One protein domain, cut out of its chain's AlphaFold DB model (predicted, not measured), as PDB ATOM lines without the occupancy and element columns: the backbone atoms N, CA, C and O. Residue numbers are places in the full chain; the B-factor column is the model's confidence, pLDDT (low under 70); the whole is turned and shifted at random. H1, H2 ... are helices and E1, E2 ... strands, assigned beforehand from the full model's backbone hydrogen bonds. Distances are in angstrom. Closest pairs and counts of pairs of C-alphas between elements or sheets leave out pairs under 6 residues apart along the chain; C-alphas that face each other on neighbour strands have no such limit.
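What this domain is: This is residues 47 to 99 of the 116 residues of an uncharacterized protein of Roseburia inulinivorans (UniProt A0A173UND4). The model has little regular structure: a long unnamed stretch, residues 47 to 70, runs past a small hairpin, E1 and E2, to the far end, where the chain folds back through helix H1 towards that hairpin. Residues 66 to 72 stick out. The printed part has 53 residues, of which 19 are in named elements, in the order H1, E1, E2, and its class is mixed. It is elongated, 40 by 22 by 14 A, and only just loose, close to compact, with a radius of gyration of the C-alphas of 12.3 A.

Where its parts are: Start at C-alpha 47, (192.238, 227.075, 214.985). Find H1, residues 71 to 81, from C-alpha 71 at (206.527, 251.000, 207.531), 15.3 A long. E1 is residues 87 to 90, 10.1 A; E2 is residues 93 to 96, 9.8 A, ending at (194.152, 232.194, 210.636).

How they stand to each other: In H1 every O i to N i+4 pair is within hydrogen-bond range. E1 and E2 form an antiparallel hairpin at 152 degrees; look at N 90 and O 93, 2.9 A. H1 and E2 are apart.

The domain as a whole: The C-alphas farthest apart, of Thr 49 and Asp 68, are 40.2 A apart. The printed part has no cut, and both links are tight. Residues 62 to 69 are under pLDDT 70.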
ATOM      1  N   ILE A  47     193.101 226.079 214.332       80.19
ATOM      2  CA  ILE A  47     192.238 227.075 214.985       80.19
ATOM      3  C   ILE A  47     191.132 226.462 215.843       80.19
ATOM      4  O   ILE A  47     190.535 227.163 216.653       80.19
ATOM      5  N   ARG A  48     190.814 225.177 215.662       77.81
ATOM      6  CA  ARG A  48     189.717 224.518 216.392       77.81
ATOM      7  C   ARG A  48     190.125 224.056 217.784       77.81
ATOM      8  O   ARG A  48     189.266 223.880 218.640       77.81
ATOM      9  N   THR A  49     191.420 223.845 217.993       79.94
ATOM     10  CA  THR A  49     191.990 223.301 219.233       79.94
ATOM     11  C   THR A  49     192.831 224.324 219.992       79.94
ATOM     12  O   THR A  49     193.317 224.031 221.084       79.94
ATOM     13  N   ILE A  50     192.999 225.533 219.444       79.12
ATOM     14  CA  ILE A  50     193.837 226.568 220.045       79.12
ATOM     15  C   ILE A  50     193.177 227.213 221.266       79.12
ATOM     16  O   ILE A  50     191.994 227.557 221.258       79.12
ATOM     17  N   ASN A  51     193.974 227.414 222.317       78.88
ATOM     18  CA  ASN A  51     193.549 228.165 223.487       78.88
ATOM     19  C   ASN A  51     193.502 229.668 223.166       78.88
ATOM     20  O   ASN A  51     194.535 230.266 222.853       78.88
ATOM     21  N   ARG A  52     192.317 230.273 223.295       76.56
ATOM     22  CA  ARG A  52     192.079 231.708 223.070       76.56
ATOM     23  C   ARG A  52     192.913 232.581 223.998       76.56
ATOM     24  O   ARG A  52     193.512 233.543 223.538       76.56
ATOM     25  N   ASP A  53     193.050 232.186 225.263       74.69
ATOM     26  CA  ASP A  53     193.802 232.959 226.261       74.69
ATOM     27  C   ASP A  53     195.306 233.034 225.948       74.69
ATOM     28  O   ASP A  53     196.021 233.895 226.457       74.69
ATOM     29  N   GLY A  54     195.805 232.117 225.110       72.38
ATOM     30  CA  GLY A  54     197.197 232.089 224.664       72.38
ATOM     31  C   GLY A  54     197.478 232.927 223.415       72.38
ATOM     32  O   GLY A  54     198.649 233.158 223.098       72.38
ATOM     33  N   LEU A  55     196.438 233.370 222.702       79.25
ATOM     34  CA  LEU A  55     196.571 234.186 221.499       79.25
ATOM     35  C   LEU A  55     196.683 235.666 221.862       79.25
ATOM     36  O   LEU A  55     196.130 236.133 222.856       79.25
ATOM     37  N   ILE A  56     197.402 236.415 221.031       80.69
ATOM     38  CA  ILE A  56     197.444 237.867 221.161       80.69
ATOM     39  C   ILE A  56     196.325 238.491 220.331       80.69
ATOM     40  O   ILE A  56     196.099 238.104 219.183       80.69
ATOM     41  N   ASP A  57     195.625 239.439 220.943       82.88
ATOM     42  CA  ASP A  57     194.646 240.288 220.278       82.88
ATOM     43  C   ASP A  57     195.384 241.452 219.615       82.88
ATOM     44  O   ASP A  57     195.972 242.294 220.300       82.88
ATOM     45  N   VAL A  58     195.393 241.476 218.282       82.44
ATOM     46  CA  VAL A  58     196.143 242.482 217.515       82.44
ATOM     47  C   VAL A  58     195.579 243.886 217.701       82.44
ATOM     48  O   VAL A  58     196.331 244.841 217.580       82.44
ATOM     49  N   THR A  59     194.304 244.021 218.086       78.88
ATOM     50  CA  THR A  59     193.682 245.329 218.373       78.88
ATOM     51  C   THR A  59     194.222 245.980 219.647       78.88
ATOM     52  O   THR A  59     194.052 247.175 219.862       78.88
ATOM     53  N   ARG A  60     194.881 245.194 220.508       80.12
ATOM     54  CA  ARG A  60     195.518 245.676 221.743       80.12
ATOM     55  C   ARG A  60     196.980 246.039 221.541       80.12
ATOM     56  O   ARG A  60     197.615 246.518 222.480       80.12
ATOM     57  N   ILE A  61     197.531 245.760 220.361       76.81
ATOM     58  CA  ILE A  61     198.874 246.195 220.008       76.81
ATOM     59  C   ILE A  61     198.743 247.676 219.658       76.81
ATOM     60  O   ILE A  61     198.007 247.990 218.727       76.81
ATOM     61  N   PRO A  62     199.392 248.584 220.405       67.81
ATOM     62  CA  PRO A  62     199.333 249.997 220.080       67.81
ATOM     63  C   PRO A  62     199.907 250.194 218.678       67.81
ATOM     64  O   PRO A  62     201.056 249.831 218.412       67.81
ATOM     65  N   GLU A  63     199.078 250.717 217.780       64.50
ATOM     66  CA  GLU A  63     199.529 251.205 216.487       64.50
ATOM     67  C   GLU A  63     200.291 252.505 216.751       64.50
ATOM     68  O   GLU A  63     199.795 253.418 217.413       64.50
ATOM     69  N   ASP A  64     201.551 252.551 216.324       62.31
ATOM     70  CA  ASP A  64     202.315 253.793 216.329       62.31
ATOM     71  C   ASP A  64     201.909 254.558 215.065       62.31
ATOM     72  O   ASP A  64     202.563 254.471 214.029       62.31
ATOM     73  N   ASP A  65     200.748 255.216 215.135       57.78
ATOM     74  CA  ASP A  65     200.128 255.992 214.047       57.78
ATOM     75  C   ASP A  65     200.828 257.340 213.808       57.78
ATOM     76  O   ASP A  65     200.241 258.281 213.271       57.78
ATOM     77  N   SER A  66     202.084 257.483 214.237       59.72
ATOM     78  CA  SER A  66     202.855 258.661 213.869       59.72
ATOM     79  C   SER A  66     203.258 258.549 212.394       59.72
ATOM     80  O   SER A  66     203.916 257.596 211.979       59.72
ATOM     81  N   ASP A  67     202.857 259.542 211.594       58.81
ATOM     82  CA  ASP A  67     203.121 259.635 210.145       58.81
ATOM     83  C   ASP A  67     204.624 259.552 209.778       58.81
ATOM     84  O   ASP A  67     204.976 259.373 208.612       58.81
ATOM     85  N   ASP A  68     205.511 259.652 210.774       63.06
ATOM     86  CA  ASP A  68     206.969 259.602 210.658       63.06
ATOM     87  C   ASP A  68     207.578 258.194 210.845       63.06
ATOM     88  O   ASP A  68     208.790 258.022 210.668       63.06
ATOM     89  N   VAL A  69     206.792 257.169 211.205       62.03
ATOM     90  CA  VAL A  69     207.323 255.807 211.398       62.03
ATOM     91  C   VAL A  69     207.458 255.099 210.058       62.03
ATOM     92  O   VAL A  69     206.493 254.880 209.325       62.03
ATOM     93  N   ASP A  70     208.682 254.667 209.752       76.88
ATOM     94  CA  ASP A  70     208.946 253.804 208.608       76.88
ATOM     95  C   ASP A  70     208.090 252.527 208.704       76.88
ATOM     96  O   ASP A  70     208.108 251.809 209.712       76.88
ATOM     97  N   LYS A  71     207.363 252.206 207.629       74.56
ATOM     98  CA  LYS A  71     206.527 251.000 207.531       74.56
ATOM     99  C   LYS A  71     207.306 249.728 207.856       74.56
ATOM    100  O   LYS A  71     206.727 248.773 208.376       74.56
ATOM    101  N   GLU A  72     208.610 249.690 207.577       76.19
ATOM    102  CA  GLU A  72     209.458 248.558 207.957       76.19
ATOM    103  C   GLU A  72     209.573 248.422 209.484       76.19
ATOM    104  O   GLU A  72     209.468 247.320 210.034       76.19
ATOM    105  N   MET A  73     209.747 249.539 210.189       73.56
ATOM    106  CA  MET A  73     209.842 249.577 211.647       73.56
ATOM    107  C   MET A  73     208.514 249.187 212.298       73.56
ATOM    108  O   MET A  73     208.507 248.404 213.256       73.56
ATOM    109  N   GLN A  74     207.396 249.639 211.727       74.94
ATOM    110  CA  GLN A  74     206.056 249.240 212.151       74.94
ATOM    111  C   GLN A  74     205.845 247.730 211.960       74.94
ATOM    112  O   GLN A  74     205.468 247.032 212.901       74.94
ATOM    113  N   MET A  75     206.196 247.188 210.788       76.94
ATOM    114  CA  MET A  75     206.099 245.752 210.496       76.94
ATOM    115  C   MET A  75     206.966 244.912 211.442       76.94
ATOM    116  O   MET A  75     206.534 243.876 211.945       76.94
ATOM    117  N   ARG A  76     208.195 245.355 211.732       77.69
ATOM    118  CA  ARG A  76     209.094 244.663 212.670       77.69
ATOM    119  C   ARG A  76     208.551 244.671 214.092       77.69
ATOM    120  O   ARG A  76     208.673 243.664 214.785       77.69
ATOM    121  N   THR A  77     207.968 245.782 214.526       76.56
ATOM    122  CA  THR A  77     207.352 245.906 215.853       76.56
ATOM    123  C   THR A  77     206.115 245.022 215.954       76.56
ATOM    124  O   THR A  77     205.983 244.256 216.908       76.56
ATOM    125  N   PHE A  78     205.282 245.016 214.913       78.38
ATOM    126  CA  PHE A  78     204.145 244.112 214.791       78.38
ATOM    127  C   PHE A  78     204.579 242.645 214.882       78.38
ATOM    128  O   PHE A  78     204.098 241.929 215.750       78.38
ATOM    129  N   LEU A  79     205.550 242.204 214.076       79.81
ATOM    130  CA  LEU A  79     206.038 240.819 214.097       79.81
ATOM    131  C   LEU A  79     206.674 240.415 215.437       79.81
ATOM    132  O   LEU A  79     206.632 239.245 215.801       79.81
ATOM    133  N   ARG A  80     207.264 241.360 216.179       78.88
ATOM    134  CA  ARG A  80     207.799 241.101 217.528       78.88
ATOM    135  C   ARG A  80     206.697 240.889 218.558       78.88
ATOM    136  O   ARG A  80     206.855 240.063 219.452       78.88
ATOM    137  N   ASN A  81     205.605 241.634 218.435       77.62
ATOM    138  CA  ASN A  81     204.482 241.566 219.364       77.62
ATOM    139  C   ASN A  81     203.560 240.385 219.031       77.62
ATOM    140  O   ASN A  81     203.090 239.673 219.920       77.62
ATOM    141  N   VAL A  82     203.343 240.131 217.741       75.06
ATOM    142  CA  VAL A  82     202.508 239.049 217.230       75.06
ATOM    143  C   VAL A  82     203.269 237.729 217.307       75.06
ATOM    144  O   VAL A  82     203.921 237.309 216.358       75.06
ATOM    145  N   LYS A  83     203.170 237.062 218.467       78.25
ATOM    146  CA  LYS A  83     203.802 235.757 218.752       78.25
ATOM    147  C   LYS A  83     203.666 234.754 217.598       78.25
ATOM    148  O   LYS A  83     204.620 234.048 217.296       78.25
ATOM    149  N   ASN A  84     202.487 234.688 216.969       85.00
ATOM    150  CA  ASN A  84     202.246 233.887 215.769       85.00
ATOM    151  C   ASN A  84     201.578 234.737 214.668       85.00
ATOM    152  O   ASN A  84     200.379 235.004 214.759       85.00
ATOM    153  N   PRO A  85     202.295 235.124 213.598       82.75
ATOM    154  CA  PRO A  85     201.729 235.935 212.516       82.75
ATOM    155  C   PRO A  85     200.701 235.187 211.647       82.75
ATOM    156  O   PRO A  85     199.963 235.818 210.894       82.75
ATOM    157  N   TYR A  86     200.623 233.855 211.742       83.69
ATOM    158  CA  TYR A  86     199.654 233.039 211.002       83.69
ATOM    159  C   TYR A  86     198.358 232.783 211.776       83.69
ATOM    160  O   TYR A  86     197.378 232.361 211.163       83.69
ATOM    161  N   CYS A  87     198.328 233.009 213.093       86.25
ATOM    162  CA  CYS A  87     197.152 232.773 213.931       86.25
ATOM    163  C   CYS A  87     197.110 233.768 215.096       86.25
ATOM    164  O   CYS A  87     197.959 233.718 215.987       86.25
ATOM    165  N   PHE A  88     196.119 234.656 215.090       86.88
ATOM    166  CA  PHE A  88     195.958 235.729 216.073       86.88
ATOM    167  C   PHE A  88     194.476 236.052 216.299       86.88
ATOM    168  O   PHE A  88     193.609 235.584 215.558       86.88
ATOM    169  N   MET A  89     194.173 236.829 217.338       85.62
ATOM    170  CA  MET A  89     192.811 237.291 217.617       85.62
ATOM    171  C   MET A  89     192.613 238.727 217.145       85.62
ATOM    172  O   MET A  89     193.530 239.540 217.212       85.62
ATOM    173  N   VAL A  90     191.402 239.024 216.690       86.00
ATOM    174  CA  VAL A  90     190.911 240.375 216.414       86.00
ATOM    175  C   VAL A  90     189.636 240.546 217.237       86.00
ATOM    176  O   VAL A  90     188.565 240.086 216.835       86.00
ATOM    177  N   GLY A  91     189.760 241.121 218.434       83.94
ATOM    178  CA  GLY A  91     188.670 241.131 219.412       83.94
ATOM    179  C   GLY A  91     188.284 239.707 219.837       83.94
ATOM    180  O   GLY A  91     189.090 239.010 220.446       83.94
ATOM    181  N   ASP A  92     187.066 239.267 219.500       83.56
ATOM    182  CA  ASP A  92     186.550 237.917 219.822       83.56
ATOM    183  C   ASP A  92     186.665 236.918 218.648       83.56
ATOM    184  O   ASP A  92     186.232 235.767 218.731       83.56
ATOM    185  N   VAL A  93     187.252 237.337 217.521       84.31
ATOM    186  CA  VAL A  93     187.396 236.494 216.327       84.31
ATOM    187  C   VAL A  93     188.818 235.952 216.229       84.31
ATOM    188  O   VAL A  93     189.784 236.712 216.193       84.31
ATOM    189  N   ILE A  94     188.954 234.627 216.125       84.56
ATOM    190  CA  ILE A  94     190.228 233.978 215.796       84.56
ATOM    191  C   ILE A  94     190.421 234.033 214.282       84.56
ATOM    192  O   ILE A  94     189.595 233.527 213.521       84.56
ATOM    193  N   VAL A  95     191.544 234.595 213.850       85.31
ATOM    194  CA  VAL A  95     191.916 234.703 212.442       85.31
ATOM    195  C   VAL A  95     193.136 233.831 212.182       85.31
ATOM    196  O   VAL A  95     194.183 233.998 212.809       85.31
ATOM    197  N   LYS A  96     193.013 232.913 211.216       87.19
ATOM    198  CA  LYS A  96     194.152 232.194 210.636       87.19
ATOM    199  C   LYS A  96     194.422 232.705 209.234       87.19
ATOM    200  O   LYS A  96     193.551 232.642 208.369       87.19
ATOM    201  N   SER A  97     195.646 233.168 209.017       82.06
ATOM    202  CA  SER A  97     196.117 233.588 207.706       82.06
ATOM    203  C   SER A  97     196.875 232.448 207.039       82.06
ATOM    204  O   SER A  97     197.819 231.889 207.599       82.06
ATOM    205  N   SER A  98     196.466 232.096 205.825       78.19
ATOM    206  CA  SER A  98     197.173 231.140 204.977       78.19
ATOM    207  C   SER A  98     197.459 231.784 203.633       78.19
ATOM    208  O   SER A  98     196.540 232.220 202.942       78.19
ATOM    209  N   PHE A  99     198.731 231.810 203.252       72.75
ATOM    210  CA  PHE A  99     199.156 232.330 201.961       72.75
ATOM    211  C   PHE A  99     199.240 231.179 200.961       72.75
ATOM    212  O   PHE A  99     199.951 230.197 201.185       72.75
TER     213      PHE A  99